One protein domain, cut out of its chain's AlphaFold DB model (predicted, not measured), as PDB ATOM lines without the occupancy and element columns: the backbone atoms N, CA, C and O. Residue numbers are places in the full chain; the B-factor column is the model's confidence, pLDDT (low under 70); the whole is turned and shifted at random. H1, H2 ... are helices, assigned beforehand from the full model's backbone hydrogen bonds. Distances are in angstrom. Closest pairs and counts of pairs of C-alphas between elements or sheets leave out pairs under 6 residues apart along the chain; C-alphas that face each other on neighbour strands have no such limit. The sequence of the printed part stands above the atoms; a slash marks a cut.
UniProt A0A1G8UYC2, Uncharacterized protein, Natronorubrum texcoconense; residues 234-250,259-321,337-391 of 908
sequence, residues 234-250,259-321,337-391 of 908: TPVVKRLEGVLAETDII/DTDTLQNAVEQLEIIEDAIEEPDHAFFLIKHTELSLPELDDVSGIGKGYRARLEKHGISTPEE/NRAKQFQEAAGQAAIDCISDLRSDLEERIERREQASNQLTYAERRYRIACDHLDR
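AT A GLANCE: This is residues 234 to 250, 259 to 321 and 337 to 391 of the 908 residues of an uncharacterized protein of Natronorubrum texcoconense (UniProt A0A1G8UYC2). One very long helix, H5, makes the long axis; H2 and H3 pack on its earlier part, H1 packs on H2, and H4 lies off by itself, touching no helix. Residues 370 to 391, of which 370 to 390 belong to H5, stick out as a bare arm. The printed part has 135 residues with five named helices, H1 to H5 in chain order, and no named strand: all helix. It is only just extended, close to loose, with a radius of gyration of the C-alphas of 21.7 A, and spans 81 by 36 by 23 A.

HOW THE PARTS SIT: H1, residues 234 to 250, has a kink of 30 degrees near residue 243. With residues 243 to 247 alone it touches H2, residues 260 to 274, at a steep tilt of 39 degrees, opposite ways; the closest C-alphas, of Val 243 and Ala 266, are 6.1 A apart. H2 touches H5, residues 337 to 390, along residues 351 to 369 alone, at a shallow tilt of 23 degrees, opposite ways; the closest C-alphas are those of Val 267 and Arg 358, 6.2 A. H3, residues 280 to 289, touches residues 347 to 354 of H5 at a steep tilt of 57 degrees, the same way, closest at the C-alphas of Pro 280 and Gly 347, 4.7 A. H4, residues 305 to 314, is apart from H5. Each O i to N i+4 pair is within hydrogen-bond range in H2, H3 and H5, against 10 of 13 in H1 and 4 of 6 in H4.

IN THESE COORDINATES: H1 begins at C-alpha 234 (346.002, 310.255, 429.898) and is 23.8 A long, H2 20.7 A, H3 14.2 A and H4 14.5 A. H5, 78.0 A, ends at C-alpha 390 (404.002, 322.943, 408.912).

THE WHOLE: The farthest C-alphas, of His 314 and Arg 391, are 81.0 A apart. Cuts leave gaps of 10.3 A from C-alpha 250 to 259 and 17.9 A from C-alpha 321 to 337. The link from H3 to H4 is long. The mean pLDDT of the printed part is 72.4; residues 234 to 250, 259 to 279 and 281 to 294 are under 70.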
ATOM      1  N   THR A 234     344.839 310.729 429.124       41.78
ATOM      2  CA  THR A 234     346.002 310.255 429.898       41.78
ATOM      3  C   THR A 234     347.253 310.001 429.034       41.78
ATOM      4  O   THR A 234     348.345 310.358 429.472       41.78
ATOM      5  N   PRO A 235     347.166 309.446 427.804       45.81
ATOM      6  CA  PRO A 235     348.306 309.331 426.882       45.81
ATOM      7  C   PRO A 235     348.788 310.657 426.269       45.81
ATOM      8  O   PRO A 235     349.864 310.686 425.664       45.81
ATOM      9  N   VAL A 236     348.000 311.733 426.379       41.00
ATOM     10  CA  VAL A 236     348.423 313.100 426.032       41.00
ATOM     11  C   VAL A 236     349.116 313.722 427.245       41.00
ATOM     12  O   VAL A 236     350.280 314.101 427.145       41.00
ATOM     13  N   VAL A 237     348.478 313.677 428.424       40.84
ATOM     14  CA  VAL A 237     349.065 314.090 429.716       40.84
ATOM     15  C   VAL A 237     350.419 313.426 429.971       40.84
ATOM     16  O   VAL A 237     351.366 314.124 430.292       40.84
ATOM     17  N   LYS A 238     350.585 312.120 429.733       46.81
ATOM     18  CA  LYS A 238     351.887 311.450 429.924       46.81
ATOM     19  C   LYS A 238     352.978 311.857 428.934       46.81
ATOM     20  O   LYS A 238     354.155 311.735 429.264       46.81
ATOM     21  N   ARG A 239     352.622 312.321 427.731       46.38
ATOM     22  CA  ARG A 239     353.602 312.918 426.808       46.38
ATOM     23  C   ARG A 239     354.002 314.308 427.287       46.38
ATOM     24  O   ARG A 239     355.189 314.602 427.327       46.38
ATOM     25  N   LEU A 240     353.038 315.089 427.771       40.97
ATOM     26  CA  LEU A 240     353.282 316.382 428.411       40.97
ATOM     27  C   LEU A 240     354.140 316.251 429.673       40.97
ATOM     28  O   LEU A 240     355.089 316.999 429.812       40.97
ATOM     29  N   GLU A 241     353.886 315.277 430.549       45.06
ATOM     30  CA  GLU A 241     354.721 314.991 431.727       45.06
ATOM     31  C   GLU A 241     356.170 314.629 431.341       45.06
ATOM     32  O   GLU A 241     357.101 314.978 432.066       45.06
ATOM     33  N   GLY A 242     356.382 313.989 430.183       48.41
ATOM     34  CA  GLY A 242     357.713 313.764 429.605       48.41
ATOM     35  C   GLY A 242     358.369 315.059 429.116       48.41
ATOM     36  O   GLY A 242     359.468 315.395 429.554       48.41
ATOM     37  N   VAL A 243     357.654 315.836 428.296       45.16
ATOM     38  CA  VAL A 243     358.072 317.181 427.855       45.16
ATOM     39  C   VAL A 243     358.334 318.102 429.049       45.16
ATOM     40  O   VAL A 243     359.203 318.961 428.979       45.16
ATOM     41  N   LEU A 244     357.638 317.920 430.170       45.09
ATOM     42  CA  LEU A 244     357.815 318.692 431.399       45.09
ATOM     43  C   LEU A 244     359.011 318.239 432.220       45.09
ATOM     44  O   LEU A 244     359.736 319.091 432.721       45.09
ATOM     45  N   ALA A 245     359.301 316.940 432.283       49.66
ATOM     46  CA  ALA A 245     360.560 316.463 432.851       49.66
ATOM     47  C   ALA A 245     361.787 317.029 432.103       49.66
ATOM     48  O   ALA A 245     362.828 317.250 432.722       49.66
ATOM     49  N   GLU A 246     361.655 317.314 430.802       45.44
ATOM     50  CA  GLU A 246     362.692 317.950 429.976       45.44
ATOM     51  C   GLU A 246     362.643 319.498 430.039       45.44
ATOM     52  O   GLU A 246     363.685 320.150 430.137       45.44
ATOM     53  N   THR A 247     361.458 320.120 430.084       42.44
ATOM     54  CA  THR A 247     361.304 321.591 430.101       42.44
ATOM     55  C   THR A 247     361.388 322.230 431.494       42.44
ATOM     56  O   THR A 247     361.797 323.388 431.572       42.44
ATOM     57  N   ASP A 248     361.168 321.525 432.613       42.97
ATOM     58  CA  ASP A 248     361.479 322.063 433.957       42.97
ATOM     59  C   ASP A 248     362.998 322.283 434.143       42.97
ATOM     60  O   ASP A 248     363.426 323.144 434.922       42.97
ATOM     61  N   ILE A 249     363.834 321.571 433.373       47.50
ATOM     62  CA  ILE A 249     365.283 321.817 433.286       47.50
ATOM     63  C   ILE A 249     365.543 323.178 432.613       47.50
ATOM     64  O   ILE A 249     366.356 323.967 433.103       47.50
ATOM     65  N   ILE A 250     364.799 323.497 431.547       43.16
ATOM     66  CA  ILE A 250     364.847 324.786 430.828       43.16
ATOM     67  C   ILE A 250     364.304 325.927 431.714       43.16
ATOM     68  O   ILE A 250     364.879 327.019 431.764       43.16
ATOM     69  N   ASP A 259     371.030 320.274 426.104       61.56
ATOM     70  CA  ASP A 259     371.582 319.953 424.779       61.56
ATOM     71  C   ASP A 259     370.602 320.266 423.633       61.56
ATOM     72  O   ASP A 259     369.434 320.590 423.853       61.56
ATOM     73  N   THR A 260     371.108 320.277 422.397       65.81
ATOM     74  CA  THR A 260     370.308 320.640 421.218       65.81
ATOM     75  C   THR A 260     369.249 319.587 420.907       65.81
ATOM     76  O   THR A 260     368.145 319.956 420.531       65.81
ATOM     77  N   ASP A 261     369.548 318.304 421.122       63.50
ATOM     78  CA  ASP A 261     368.630 317.194 420.838       63.50
ATOM     79  C   ASP A 261     367.400 317.243 421.767       63.50
ATOM     80  O   ASP A 261     366.273 317.044 421.322       63.50
ATOM     81  N   THR A 262     367.596 317.601 423.042       63.28
ATOM     82  CA  THR A 262     366.514 317.818 424.019       63.28
ATOM     83  C   THR A 262     365.674 319.056 423.679       63.28
ATOM     84  O   THR A 262     364.452 319.031 423.816       63.28
ATOM     85  N   LEU A 263     366.294 320.144 423.200       64.88
ATOM     86  CA  LEU A 263     365.554 321.325 422.726       64.88
ATOM     87  C   LEU A 263     364.741 321.010 421.459       64.88
ATOM     88  O   LEU A 263     363.581 321.404 421.365       64.88
ATOM     89  N   GLN A 264     365.326 320.263 420.520       68.56
ATOM     90  CA  GLN A 264     364.674 319.815 419.292       68.56
ATOM     91  C   GLN A 264     363.493 318.882 419.598       68.56
ATOM     92  O   GLN A 264     362.404 319.099 419.073       68.56
ATOM     93  N   ASN A 265     363.657 317.920 420.514       65.75
ATOM     94  CA  ASN A 265     362.559 317.077 420.996       65.75
ATOM     95  C   ASN A 265     361.439 317.922 421.627       65.75
ATOM     96  O   ASN A 265     360.268 317.704 421.331       65.75
ATOM     97  N   ALA A 266     361.775 318.926 422.446       62.81
ATOM     98  CA  ALA A 266     360.776 319.819 423.030       62.81
ATOM     99  C   ALA A 266     359.982 320.604 421.964       62.81
ATOM    100  O   ALA A 266     358.769 320.739 422.109       62.81
ATOM    101  N   VAL A 267     360.624 321.068 420.883       67.12
ATOM    102  CA  VAL A 267     359.937 321.721 419.750       67.12
ATOM    103  C   VAL A 267     359.085 320.728 418.953       67.12
ATOM    104  O   VAL A 267     357.925 321.023 418.688       67.12
ATOM    105  N   GLU A 268     359.592 319.533 418.637       68.00
ATOM    106  CA  GLU A 268     358.826 318.497 417.920       68.00
ATOM    107  C   GLU A 268     357.591 318.034 418.709       68.00
ATOM    108  O   GLU A 268     356.516 317.854 418.136       68.00
ATOM    109  N   GLN A 269     357.698 317.886 420.034       62.56
ATOM    110  CA  GLN A 269     356.528 317.596 420.863       62.56
ATOM    111  C   GLN A 269     355.576 318.803 420.948       62.56
ATOM    112  O   GLN A 269     354.367 318.590 420.927       62.56
ATOM    113  N   LEU A 270     356.077 320.046 421.012       65.19
ATOM    114  CA  LEU A 270     355.233 321.249 420.985       65.19
ATOM    115  C   LEU A 270     354.479 321.410 419.658       65.19
ATOM    116  O   LEU A 270     353.319 321.797 419.697       65.19
ATOM    117  N   GLU A 271     355.074 321.056 418.519       67.25
ATOM    118  CA  GLU A 271     354.393 321.038 417.215       67.25
ATOM    119  C   GLU A 271     353.276 319.978 417.176       67.25
ATOM    120  O   GLU A 271     352.148 320.286 416.801       67.25
ATOM    121  N   ILE A 272     353.537 318.762 417.676       63.41
ATOM    122  CA  ILE A 272     352.513 317.706 417.837       63.41
ATOM    123  C   ILE A 272     351.385 318.141 418.792       63.41
ATOM    124  O   ILE A 272     350.244 317.697 418.653       63.41
ATOM    125  N   ILE A 273     351.699 318.977 419.784       60.38
ATOM    126  CA  ILE A 273     350.725 319.558 420.712       60.38
ATOM    127  C   ILE A 273     349.917 320.662 420.015       60.38
ATOM    128  O   ILE A 273     348.698 320.644 420.115       60.38
ATOM    129  N   GLU A 274     350.559 321.575 419.284       64.12
ATOM    130  CA  GLU A 274     349.927 322.672 418.536       64.12
ATOM    131  C   GLU A 274     348.929 322.138 417.489       64.12
ATOM    132  O   GLU A 274     347.766 322.543 417.496       64.12
ATOM    133  N   ASP A 275     349.324 321.123 416.707       62.81
ATOM    134  CA  ASP A 275     348.460 320.402 415.753       62.81
ATOM    135  C   ASP A 275     347.279 319.658 416.420       62.81
ATOM    136  O   ASP A 275     346.293 319.332 415.755       62.81
ATOM    137  N   ALA A 276     347.350 319.368 417.726       55.78
ATOM    138  CA  ALA A 276     346.290 318.686 418.477       55.78
ATOM    139  C   ALA A 276     345.305 319.646 419.182       55.78
ATOM    140  O   ALA A 276     344.274 319.202 419.700       55.78
ATOM    141  N   ILE A 277     345.582 320.955 419.211       62.00
ATOM    142  CA  ILE A 277     344.716 321.970 419.833       62.00
ATOM    143  C   ILE A 277     343.738 322.532 418.790       62.00
ATOM    144  O   ILE A 277     343.819 323.687 418.376       62.00
ATOM    145  N   GLU A 278     342.745 321.732 418.393       58.12
ATOM    146  CA  GLU A 278     341.594 322.266 417.641       58.12
ATOM    147  C   GLU A 278     340.601 323.033 418.547       58.12
ATOM    148  O   GLU A 278     339.828 323.859 418.059       58.12
ATOM    149  N   GLU A 279     340.629 322.809 419.871       69.94
ATOM    150  CA  GLU A 279     339.729 323.443 420.849       69.94
ATOM    151  C   GLU A 279     340.497 324.169 421.977       69.94
ATOM    152  O   GLU A 279     341.396 323.574 422.580       69.94
ATOM    153  N   PRO A 280     340.161 325.427 422.344       73.31
ATOM    154  CA  PRO A 280     341.000 326.202 423.268       73.31
ATOM    155  C   PRO A 280     340.940 325.783 424.743       73.31
ATOM    156  O   PRO A 280     341.839 326.135 425.507       73.31
ATOM    157  N   ASP A 281     339.939 325.005 425.163       67.50
ATOM    158  CA  ASP A 281     339.965 324.369 426.487       67.50
ATOM    159  C   ASP A 281     341.151 323.389 426.613       67.50
ATOM    160  O   ASP A 281     341.714 323.254 427.700       67.50
ATOM    161  N   HIS A 282     341.623 322.795 425.505       68.25
ATOM    162  CA  HIS A 282     342.881 322.044 425.493       68.25
ATOM    163  C   HIS A 282     344.087 322.972 425.696       68.25
ATOM    164  O   HIS A 282     344.943 322.651 426.514       68.25
ATOM    165  N   ALA A 283     344.131 324.150 425.058       69.25
ATOM    166  CA  ALA A 283     345.200 325.139 425.264       69.25
ATOM    167  C   ALA A 283     345.319 325.573 426.737       69.25
ATOM    168  O   ALA A 283     346.413 325.596 427.304       69.25
ATOM    169  N   PHE A 284     344.191 325.856 427.398       69.50
ATOM    170  CA  PHE A 284     344.186 326.188 428.825       69.50
ATOM    171  C   PHE A 284     344.574 325.008 429.710       69.50
ATOM    172  O   PHE A 284     345.380 325.177 430.627       69.50
ATOM    173  N   PHE A 285     344.046 323.814 429.429       66.31
ATOM    174  CA  PHE A 285     344.430 322.594 430.133       66.31
ATOM    175  C   PHE A 285     345.944 322.350 430.034       66.31
ATOM    176  O   PHE A 285     346.574 322.048 431.047       66.31
ATOM    177  N   LEU A 286     346.529 322.552 428.851       61.81
ATOM    178  CA  LEU A 286     347.961 322.444 428.590       61.81
ATOM    179  C   LEU A 286     348.762 323.425 429.441       61.81
ATOM    180  O   LEU A 286     349.489 322.969 430.315       61.81
ATOM    181  N   ILE A 287     348.574 324.741 429.265       68.12
ATOM    182  CA  ILE A 287     349.298 325.803 429.999       68.12
ATOM    183  C   ILE A 287     349.265 325.575 431.520       68.12
ATOM    184  O   ILE A 287     350.246 325.809 432.228       68.12
ATOM    185  N   LYS A 288     348.125 325.096 432.023       65.06
ATOM    186  CA  LYS A 288     347.861 324.858 433.443       65.06
ATOM    187  C   LYS A 288     348.562 323.619 434.003       65.06
ATOM    188  O   LYS A 288     348.962 323.648 435.163       65.06
ATOM    189  N   HIS A 289     348.735 322.564 433.203       54.56
ATOM    190  CA  HIS A 289     349.489 321.364 433.594       54.56
ATOM    191  C   HIS A 289     350.980 321.457 433.242       54.56
ATOM    192  O   HIS A 289     351.783 320.775 433.870       54.56
ATOM    193  N   THR A 290     351.367 322.330 432.306       51.25
ATOM    194  CA  THR A 290     352.768 322.662 432.006       51.25
ATOM    195  C   THR A 290     353.354 323.745 432.914       51.25
ATOM    196  O   THR A 290     354.527 324.091 432.790       51.25
ATOM    197  N   GLU A 291     352.542 324.298 433.823       54.19
ATOM    198  CA  GLU A 291     352.854 325.464 434.658       54.19
ATOM    199  C   GLU A 291     353.520 326.631 433.887       54.19
ATOM    200  O   GLU A 291     354.377 327.358 434.422       54.19
ATOM    201  N   LEU A 292     353.126 326.811 432.623       59.31
ATOM    202  CA  LEU A 292     353.482 327.979 431.828       59.31
ATOM    203  C   LEU A 292     352.798 329.227 432.402       59.31
ATOM    204  O   LEU A 292     351.814 329.154 433.144       59.31
ATOM    205  N   SER A 293     353.327 330.404 432.073       64.12
ATOM    206  CA  SER A 293     352.692 331.666 432.447       64.12
ATOM    207  C   SER A 293     351.356 331.805 431.721       64.12
ATOM    208  O   SER A 293     351.335 332.148 430.543       64.12
ATOM    209  N   LEU A 294     350.252 331.548 432.431       65.00
ATOM    210  CA  LEU A 294     348.901 331.839 431.953       65.00
ATOM    211  C   LEU A 294     348.835 333.281 431.420       65.00
ATOM    212  O   LEU A 294     349.255 334.185 432.152       65.00
ATOM    213  N   PRO A 295     348.295 333.515 430.206       74.12
ATOM    214  CA  PRO A 295     348.107 334.868 429.693       74.12
ATOM    215  C   PRO A 295     347.229 335.685 430.653       74.12
ATOM    216  O   PRO A 295     346.309 335.154 431.285       74.12
ATOM    217  N   GLU A 296     347.491 336.986 430.778       82.62
ATOM    218  CA  GLU A 296     346.651 337.881 431.566       82.62
ATOM    219  C   GLU A 296     345.401 338.312 430.779       82.62
ATOM    220  O   GLU A 296     345.343 338.301 429.550       82.62
ATOM    221  N   LEU A 297     344.374 338.788 431.492       78.44
ATOM    222  CA  LEU A 297     343.176 339.363 430.864       78.44
ATOM    223  C   LEU A 297     343.438 340.622 430.013       78.44
ATOM    224  O   LEU A 297     342.546 341.006 429.264       78.44
ATOM    225  N   ASP A 298     344.600 341.276 430.137       79.69
ATOM    226  CA  ASP A 298     344.995 342.390 429.255       79.69
ATOM    227  C   ASP A 298     345.651 341.904 427.935       79.69
ATOM    228  O   ASP A 298     345.709 342.687 426.984       79.69
ATOM    229  N   ASP A 299     346.091 340.639 427.844       77.38
ATOM    230  CA  ASP A 299     346.661 340.042 426.618       77.38
ATOM    231  C   ASP A 299     345.551 339.571 425.654       77.38
ATOM    232  O   ASP A 299     345.728 339.503 424.437       77.38
ATOM    233  N   VAL A 300     344.352 339.317 426.188       81.50
ATOM    234  CA  VAL A 300     343.169 338.918 425.416       81.50
ATOM    235  C   VAL A 300     342.700 340.052 424.499       81.50
ATOM    236  O   VAL A 300     342.217 341.102 424.941       81.50
ATOM    237  N   SER A 301     342.775 339.811 423.188       81.31
ATOM    238  CA  SER A 301     342.519 340.823 422.159       81.31
ATOM    239  C   SER A 301     341.177 341.554 422.331       81.31
ATOM    240  O   SER A 301     340.087 340.976 422.320       81.31
ATOM    241  N   GLY A 302     341.257 342.880 422.483       78.88
ATOM    242  CA  GLY A 302     340.110 343.772 422.675       78.88
ATOM    243  C   GLY A 302     339.717 344.045 424.134       78.88
ATOM    244  O   GLY A 302     338.874 344.924 424.365       78.88
ATOM    245  N   ILE A 303     340.329 343.375 425.115       80.94
ATOM    246  CA  ILE A 303     340.092 343.602 426.548       80.94
ATOM    247  C   ILE A 303     341.088 344.633 427.078       80.94
ATOM    248  O   ILE A 303     342.080 344.337 427.724       80.94
ATOM    249  N   GLY A 304     340.795 345.909 426.832       77.69
ATOM    250  CA  GLY A 304     341.499 346.978 427.539       77.69
ATOM    251  C   GLY A 304     341.127 347.010 429.029       77.69
ATOM    252  O   GLY A 304     340.010 346.647 429.402       77.69
ATOM    253  N   LYS A 305     342.003 347.583 429.862       77.69
ATOM    254  CA  LYS A 305     341.878 347.758 431.331       77.69
ATOM    255  C   LYS A 305     340.477 348.115 431.868       77.69
ATOM    256  O   LYS A 305     340.091 347.693 432.954       77.69
ATOM    257  N   GLY A 306     339.690 348.887 431.109       79.62
ATOM    258  CA  GLY A 306     338.310 349.268 431.453       79.62
ATOM    259  C   GLY A 306     337.238 348.175 431.277       79.62
ATOM    260  O   GLY A 306     336.116 348.368 431.751       79.62
ATOM    261  N   TYR A 307     337.565 347.064 430.608       82.00
ATOM    262  CA  TYR A 307     336.800 345.811 430.570       82.00
ATOM    263  C   TYR A 307     337.384 344.771 431.534       82.00
ATOM    264  O   TYR A 307     336.595 344.165 432.255       82.00
ATOM    265  N   ARG A 308     338.719 344.643 431.643       83.75
ATOM    266  CA  ARG A 308     339.396 343.799 432.654       83.75
ATOM    267  C   ARG A 308     338.820 344.022 434.059       83.75
ATOM    268  O   ARG A 308     338.205 343.121 434.619       83.75
ATOM    269  N   ALA A 309     338.821 345.268 434.540       80.12
ATOM    270  CA  ALA A 309     338.259 345.635 435.847       80.12
ATOM    271  C   ALA A 309     336.726 345.437 435.990       80.12
ATOM    272  O   ALA A 309     336.173 345.582 437.083       80.12
ATOM    273  N   ARG A 310     336.002 345.134 434.899       82.25
ATOM    274  CA  ARG A 310     334.584 344.720 434.943       82.25
ATOM    275  C   ARG A 310     334.442 343.205 435.011       82.25
ATOM    276  O   ARG A 310     333.544 342.753 435.711       82.25
ATOM    277  N   LEU A 311     335.288 342.457 434.306       83.25
ATOM    278  CA  LEU A 311     335.336 340.995 434.353       83.25
ATOM    279  C   LEU A 311     335.772 340.528 435.747       83.25
ATOM    280  O   LEU A 311     335.030 339.787 436.389       83.25
ATOM    281  N   GLU A 312     336.851 341.109 436.283       83.06
ATOM    282  CA  GLU A 312     337.362 340.830 437.636       83.06
ATOM    283  C   GLU A 312     336.269 341.046 438.698       83.06
ATOM    284  O   GLU A 312     336.053 340.217 439.581       83.06
ATOM    285  N   LYS A 313     335.488 342.128 438.562       82.38
ATOM    286  CA  LYS A 313     334.361 342.445 439.456       82.38
ATOM    287  C   LYS A 313     333.208 341.424 439.395       82.38
ATOM    288  O   LYS A 313     332.418 341.362 440.335       82.38
ATOM    289  N   HIS A 314     333.097 340.647 438.319       79.25
ATOM    290  CA  HIS A 314     332.111 339.571 438.167       79.25
ATOM    291  C   HIS A 314     332.710 338.173 438.403       79.25
ATOM    292  O   HIS A 314     332.036 337.183 438.132       79.25
ATOM    293  N   GLY A 315     333.931 338.083 438.946       79.56
ATOM    294  CA  GLY A 315     334.582 336.809 439.264       79.56
ATOM    295  C   GLY A 315     335.248 336.130 438.067       79.56
ATOM    296  O   GLY A 315     335.385 334.915 438.082       79.56
ATOM    297  N   ILE A 316     335.628 336.897 437.041       85.31
ATOM    298  CA  ILE A 316     336.423 336.424 435.902       85.31
ATOM    299  C   ILE A 316     337.761 337.162 435.943       85.31
ATOM    300  O   ILE A 316     337.830 338.355 435.649       85.31
ATOM    301  N   SER A 317     338.802 336.458 436.370       82.12
ATOM    302  CA  SER A 317     340.148 336.965 436.649       82.12
ATOM    303  C   SER A 317     341.219 336.418 435.701       82.12
ATOM    304  O   SER A 317     342.243 337.076 435.515       82.12
ATOM    305  N   THR A 318     340.965 335.277 435.051       83.31
ATOM    306  CA  THR A 318     341.845 334.682 434.031       83.31
ATOM    307  C   THR A 318     341.156 334.573 432.660       83.31
ATOM    308  O   THR A 318     339.922 334.584 432.578       83.31
ATOM    309  N   PRO A 319     341.920 334.424 431.561       82.12
ATOM    310  CA  PRO A 319     341.360 334.079 430.255       82.12
ATOM    311  C   PRO A 319     340.674 332.699 430.218       82.12
ATOM    312  O   PRO A 319     339.713 332.536 429.474       82.12
ATOM    313  N   GLU A 320     341.076 331.743 431.063       80.38
ATOM    314  CA  GLU A 320     340.403 330.436 431.209       80.38
ATOM    315  C   GLU A 320     338.963 330.616 431.729       80.38
ATOM    316  O   GLU A 320     337.995 330.194 431.092       80.38
ATOM    317  N   GLU A 321     338.806 331.349 432.840       81.56
ATOM    318  CA  GLU A 321     337.502 331.703 433.426       81.56
ATOM    319  C   GLU A 321     336.638 332.526 432.456       81.56
ATOM    320  O   GLU A 321     335.405 332.474 432.496       81.56
ATOM    321  N   ASN A 337     327.512 339.517 420.888       77.31
ATOM    322  CA  ASN A 337     328.568 339.378 419.882       77.31
ATOM    323  C   ASN A 337     329.955 339.678 420.475       77.31
ATOM    324  O   ASN A 337     330.917 339.014 420.120       77.31
ATOM    325  N   ARG A 338     330.044 340.635 421.409       80.69
ATOM    326  CA  ARG A 338     331.289 340.985 422.103       80.69
ATOM    327  C   ARG A 338     331.641 339.986 423.208       80.69
ATOM    328  O   ARG A 338     332.815 339.753 423.440       80.69
ATOM    329  N   ALA A 339     330.638 339.378 423.843       79.00
ATOM    330  CA  ALA A 339     330.834 338.241 424.738       79.00
ATOM    331  C   ALA A 339     331.502 337.073 423.997       79.00
ATOM    332  O   ALA A 339     332.565 336.632 424.419       79.00
ATOM    333  N   LYS A 340     330.939 336.662 422.848       80.12
ATOM    334  CA  LYS A 340     331.516 335.598 422.013       80.12
ATOM    335  C   LYS A 340     332.929 335.957 421.545       80.12
ATOM    336  O   LYS A 340     333.829 335.161 421.739       80.12
ATOM    337  N   GLN A 341     333.144 337.189 421.070       82.69
ATOM    338  CA  GLN A 341     334.476 337.670 420.677       82.69
ATOM    339  C   GLN A 341     335.501 337.634 421.818       82.69
ATOM    340  O   GLN A 341     336.648 337.295 421.570       82.69
ATOM    341  N   PHE A 342     335.121 337.971 423.055       83.75
ATOM    342  CA  PHE A 342     336.027 337.878 424.206       83.75
ATOM    343  C   PHE A 342     336.290 336.426 424.632       83.75
ATOM    344  O   PHE A 342     337.392 336.129 425.067       83.75
ATOM    345  N   GLN A 343     335.323 335.519 424.467       81.81
ATOM    346  CA  GLN A 343     335.504 334.081 424.705       81.81
ATOM    347  C   GLN A 343     336.416 333.447 423.642       81.81
ATOM    348  O   GLN A 343     337.362 332.742 423.980       81.81
ATOM    349  N   GLU A 344     336.179 333.757 422.365       82.25
ATOM    350  CA  GLU A 344     337.002 333.339 421.223       82.25
ATOM    351  C   GLU A 344     338.435 333.882 421.349       82.25
ATOM    352  O   GLU A 344     339.385 333.113 421.266       82.25
ATOM    353  N   ALA A 345     338.600 335.179 421.636       82.50
ATOM    354  CA  ALA A 345     339.915 335.795 421.818       82.50
ATOM    355  C   ALA A 345     340.653 335.300 423.072       82.50
ATOM    356  O   ALA A 345     341.879 335.272 423.069       82.50
ATOM    357  N   ALA A 346     339.940 334.916 424.139       80.94
ATOM    358  CA  ALA A 346     340.566 334.321 425.318       80.94
ATOM    359  C   ALA A 346     341.143 332.941 424.997       80.94
ATOM    360  O   ALA A 346     342.281 332.661 425.357       80.94
ATOM    361  N   GLY A 347     340.385 332.123 424.261       79.12
ATOM    362  CA  GLY A 347     340.871 330.847 423.745       79.12
ATOM    363  C   GLY A 347     342.072 331.016 422.812       79.12
ATOM    364  O   GLY A 347     343.081 330.343 422.985       79.12
ATOM    365  N   GLN A 348     341.999 331.972 421.881       82.69
ATOM    366  CA  GLN A 348     343.108 332.268 420.973       82.69
ATOM    367  C   GLN A 348     344.375 332.692 421.732       82.69
ATOM    368  O   GLN A 348     345.434 332.155 421.451       82.69
ATOM    369  N   ALA A 349     344.268 333.545 422.758       81.25
ATOM    370  CA  ALA A 349     345.423 333.982 423.551       81.25
ATOM    371  C   ALA A 349     346.152 332.832 424.285       81.25
ATOM    372  O   ALA A 349     347.334 332.957 424.594       81.25
ATOM    373  N   ALA A 350     345.476 331.711 424.561       76.38
ATOM    374  CA  ALA A 350     346.124 330.506 425.080       76.38
ATOM    375  C   ALA A 350     346.897 329.743 423.987       76.38
ATOM    376  O   ALA A 350     347.998 329.265 424.236       76.38
ATOM    377  N   ILE A 351     346.355 329.669 422.769       77.75
ATOM    378  CA  ILE A 351     347.043 329.072 421.611       77.75
ATOM    379  C   ILE A 351     348.269 329.923 421.243       77.75
ATOM    380  O   ILE A 351     349.379 329.403 421.157       77.75
ATOM    381  N   ASP A 352     348.088 331.243 421.141       80.25
ATOM    382  CA  ASP A 352     349.148 332.217 420.852       80.25
ATOM    383  C   ASP A 352     350.304 332.103 421.870       80.25
ATOM    384  O   ASP A 352     351.468 332.075 421.482       80.25
ATOM    385  N   CYS A 353     350.001 331.929 423.164       75.25
ATOM    386  CA  CYS A 353     351.001 331.755 424.228       75.25
ATOM    387  C   CYS A 353     351.851 330.471 424.092       75.25
ATOM    388  O   CYS A 353     352.989 330.434 424.568       75.25
ATOM    389  N   ILE A 354     351.315 329.408 423.480       73.06
ATOM    390  CA  ILE A 354     352.067 328.172 423.201       73.06
ATOM    391  C   ILE A 354     352.953 328.372 421.960       73.06
ATOM    392  O   ILE A 354     354.117 327.969 421.969       73.06
ATOM    393  N   SER A 355     352.441 329.069 420.942       78.00
ATOM    394  CA  SER A 355     353.182 329.410 419.718       78.00
ATOM    395  C   SER A 355     354.349 330.385 419.989       78.00
ATOM    396  O   SER A 355     355.460 330.187 419.496       78.00
ATOM    397  N   ASP A 356     354.165 331.375 420.873       77.50
ATOM    398  CA  ASP A 356     355.239 332.274 421.336       77.50
ATOM    399  C   ASP A 356     356.369 331.505 422.059       77.50
ATOM    400  O   ASP A 356     357.553 331.785 421.851       77.50
ATOM    401  N   LEU A 357     356.029 330.502 422.883       72.25
ATOM    402  CA  LEU A 357     357.017 329.644 423.555       72.25
ATOM    403  C   LEU A 357     357.797 328.786 422.553       72.25
ATOM    404  O   LEU A 357     359.020 328.672 422.665       72.25
ATOM    405  N   ARG A 358     357.095 328.191 421.582       75.31
ATOM    406  CA  ARG A 358     357.707 327.465 420.464       75.31
ATOM    407  C   ARG A 358     358.719 328.365 419.746       75.31
ATOM    408  O   ARG A 358     359.847 327.936 419.524       75.31
ATOM    409  N   SER A 359     358.364 329.625 419.484       77.00
ATOM    410  CA  SER A 359     359.244 330.585 418.808       77.00
ATOM    411  C   SER A 359     360.500 330.968 419.617       77.00
ATOM    412  O   SER A 359     361.582 331.028 419.033       77.00
ATOM    413  N   ASP A 360     360.428 331.144 420.951       73.50
ATOM    414  CA  ASP A 360     361.639 331.334 421.793       73.50
ATOM    415  C   ASP A 360     362.566 330.110 421.738       73.50
ATOM    416  O   ASP A 360     363.789 330.254 421.656       73.50
ATOM    417  N   LEU A 361     361.998 328.900 421.762       70.06
ATOM    418  CA  LEU A 361     362.770 327.661 421.691       70.06
ATOM    419  C   LEU A 361     363.424 327.479 420.315       70.06
ATOM    420  O   LEU A 361     364.621 327.199 420.263       70.06
ATOM    421  N   GLU A 362     362.696 327.718 419.220       76.06
ATOM    422  CA  GLU A 362     363.236 327.711 417.853       76.06
ATOM    423  C   GLU A 362     364.365 328.750 417.682       76.06
ATOM    424  O   GLU A 362     365.453 328.399 417.221       76.06
ATOM    425  N   GLU A 363     364.185 329.996 418.145       77.19
ATOM    426  CA  GLU A 363     365.234 331.030 418.066       77.19
ATOM    427  C   GLU A 363     366.468 330.664 418.918       77.19
ATOM    428  O   GLU A 363     367.610 330.980 418.569       77.19
ATOM    429  N   ARG A 364     366.275 329.970 420.047       75.06
ATOM    430  CA  ARG A 364     367.376 329.486 420.898       75.06
ATOM    431  C   ARG A 364     368.091 328.271 420.311       75.06
ATOM    432  O   ARG A 364     369.303 328.172 420.509       75.06
ATOM    433  N   ILE A 365     367.402 327.406 419.566       75.25
ATOM    434  CA  ILE A 365     368.032 326.356 418.757       75.25
ATOM    435  C   ILE A 365     368.864 327.007 417.645       75.25
ATOM    436  O   ILE A 365     370.068 326.765 417.602       75.25
ATOM    437  N   GLU A 366     368.290 327.904 416.832       79.12
ATOM    438  CA  GLU A 366     368.999 328.547 415.711       79.12
ATOM    439  C   GLU A 366     370.264 329.288 416.181       79.12
ATOM    440  O   GLU A 366     371.353 329.065 415.647       79.12
ATOM    441  N   ARG A 367     370.170 330.102 417.245       78.19
ATOM    442  CA  ARG A 367     371.333 330.790 417.847       78.19
ATOM    443  C   ARG A 367     372.442 329.823 418.279       78.19
ATOM    444  O   ARG A 367     373.625 330.157 418.174       78.19
ATOM    445  N   ARG A 368     372.078 328.643 418.788       76.75
ATOM    446  CA  ARG A 368     373.013 327.646 419.335       76.75
ATOM    447  C   ARG A 368     373.610 326.759 418.243       76.75
ATOM    448  O   ARG A 368     374.811 326.490 418.270       76.75
ATOM    449  N   GLU A 369     372.829 326.403 417.224       80.31
ATOM    450  CA  GLU A 369     373.350 325.833 415.981       80.31
ATOM    451  C   GLU A 369     374.311 326.805 415.290       80.31
ATOM    452  O   GLU A 369     375.393 326.398 414.869       80.31
ATOM    453  N   GLN A 370     373.973 328.095 415.212       82.94
ATOM    454  CA  GLN A 370     374.847 329.122 414.646       82.94
ATOM    455  C   GLN A 370     376.171 329.215 415.423       82.94
ATOM    456  O   GLN A 370     377.239 329.198 414.807       82.94
ATOM    457  N   ALA A 371     376.123 329.235 416.760       80.62
ATOM    458  CA  ALA A 371     377.313 329.225 417.613       80.62
ATOM    459  C   ALA A 371     378.183 327.968 417.400       80.62
ATOM    460  O   ALA A 371     379.392 328.085 417.185       80.62
ATOM    461  N   SER A 372     377.576 326.777 417.385       81.06
ATOM    462  CA  SER A 372     378.271 325.496 417.179       81.06
ATOM    463  C   SER A 372     378.878 325.368 415.771       81.06
ATOM    464  O   SER A 372     380.026 324.938 415.608       81.06
ATOM    465  N   ASN A 373     378.162 325.834 414.742       84.56
ATOM    466  CA  ASN A 373     378.662 325.902 413.369       84.56
ATOM    467  C   ASN A 373     379.856 326.863 413.244       84.56
ATOM    468  O   ASN A 373     380.844 326.517 412.591       84.56
ATOM    469  N   GLN A 374     379.816 328.033 413.895       87.31
ATOM    470  CA  GLN A 374     380.947 328.969 413.904       87.31
ATOM    471  C   GLN A 374     382.147 328.431 414.695       87.31
ATOM    472  O   GLN A 374     383.276 328.550 414.219       87.31
ATOM    473  N   LEU A 375     381.933 327.761 415.834       86.38
ATOM    474  CA  LEU A 375     382.999 327.090 416.590       86.38
ATOM    475  C   LEU A 375     383.673 325.992 415.743       86.38
ATOM    476  O   LEU A 375     384.898 325.951 415.618       86.38
ATOM    477  N   THR A 376     382.871 325.158 415.075       86.75
ATOM    478  CA  THR A 376     383.339 324.098 414.162       86.75
ATOM    479  C   THR A 376     384.093 324.673 412.956       86.75
ATOM    480  O   THR A 376     385.118 324.131 412.525       86.75
ATOM    481  N   TYR A 377     383.623 325.796 412.409       90.25
ATOM    482  CA  TYR A 377     384.294 326.512 411.328       90.25
ATOM    483  C   TYR A 377     385.626 327.125 411.794       90.25
ATOM    484  O   TYR A 377     386.640 326.945 411.114       90.25
ATOM    485  N   ALA A 378     385.666 327.753 412.973       91.38
ATOM    486  CA  ALA A 378     386.881 328.284 413.587       91.38
ATOM    487  C   ALA A 378     387.921 327.184 413.851       91.38
ATOM    488  O   ALA A 378     389.082 327.336 413.468       91.38
ATOM    489  N   GLU A 379     387.514 326.038 414.411       91.38
ATOM    490  CA  GLU A 379     388.396 324.878 414.586       91.38
ATOM    491  C   GLU A 379     388.967 324.376 413.257       91.38
ATOM    492  O   GLU A 379     390.143 324.011 413.177       91.38
ATOM    493  N   ARG A 380     388.137 324.320 412.209       93.94
ATOM    494  CA  ARG A 380     388.566 323.884 410.879       93.94
ATOM    495  C   ARG A 380     389.585 324.859 410.289       93.94
ATOM    496  O   ARG A 380     390.591 324.405 409.748       93.94
ATOM    497  N   ARG A 381     389.359 326.169 410.424       96.00
ATOM    498  CA  ARG A 381     390.292 327.223 409.993       96.00
ATOM    499  C   ARG A 381     391.606 327.175 410.771       96.00
ATOM    500  O   ARG A 381     392.667 327.181 410.159       96.00
ATOM    501  N   TYR A 382     391.553 326.996 412.091       93.94
ATOM    502  CA  TYR A 382     392.737 326.778 412.925       93.94
ATOM    503  C   TYR A 382     393.526 325.521 412.508       93.94
ATOM    504  O   TYR A 382     394.748 325.571 412.378       93.94
ATOM    505  N   ARG A 383     392.845 324.402 412.220       93.19
ATOM    506  CA  ARG A 383     393.489 323.170 411.723       93.19
ATOM    507  C   ARG A 383     394.162 323.359 410.358       93.19
ATOM    508  O   ARG A 383     395.269 322.862 410.174       93.19
ATOM    509  N   ILE A 384     393.539 324.097 409.436       92.19
ATOM    510  CA  ILE A 384     394.137 324.447 408.135       92.19
ATOM    511  C   ILE A 384     395.352 325.369 408.328       92.19
ATOM    512  O   ILE A 384     396.390 325.150 407.710       92.19
ATOM    513  N   ALA A 385     395.275 326.347 409.234       93.44
ATOM    514  CA  ALA A 385     396.405 327.216 409.553       93.44
ATOM    515  C   ALA A 385     397.615 326.454 410.127       93.44
ATOM    516  O   ALA A 385     398.752 326.794 409.810       93.44
ATOM    517  N   CYS A 386     397.395 325.408 410.932       90.06
ATOM    518  CA  CYS A 386     398.476 324.528 411.388       90.06
ATOM    519  C   CYS A 386     399.144 323.783 410.218       90.06
ATOM    520  O   CYS A 386     400.360 323.861 410.085       90.06
ATOM    521  N   ASP A 387     398.365 323.157 409.328       91.50
ATOM    522  CA  ASP A 387     398.888 322.479 408.126       91.50
ATOM    523  C   ASP A 387     399.624 323.442 407.172       91.50
ATOM    524  O   ASP A 387     400.622 323.072 406.557       91.50
ATOM    525  N   HIS A 388     399.189 324.702 407.077       91.62
ATOM    526  CA  HIS A 388     399.924 325.736 406.347       91.62
ATOM    527  C   HIS A 388     401.228 326.158 407.040       91.62
ATOM    528  O   HIS A 388     402.191 326.463 406.338       91.62
ATOM    529  N   LEU A 389     401.304 326.154 408.378       88.44
ATOM    530  CA  LEU A 389     402.538 326.500 409.094       88.44
ATOM    531  C   LEU A 389     403.575 325.382 408.975       88.44
ATOM    532  O   LEU A 389     404.733 325.666 408.680       88.44
ATOM    533  N   ASP A 390     403.146 324.125 409.097       86.81
ATOM    534  CA  ASP A 390     404.002 322.943 408.912       86.81
ATOM    535  C   ASP A 390     404.556 322.849 407.468       86.81
ATOM    536  O   ASP A 390     405.566 322.189 407.221       86.81
ATOM    537  N   ARG A 391     403.925 323.549 406.511       88.75
ATOM    538  CA  ARG A 391     404.365 323.722 405.111       88.75
ATOM    539  C   ARG A 391     405.035 325.076 404.823       88.75
ATOM    540  O   ARG A 391     405.318 325.366 403.665       88.75
TER     541      ARG A 391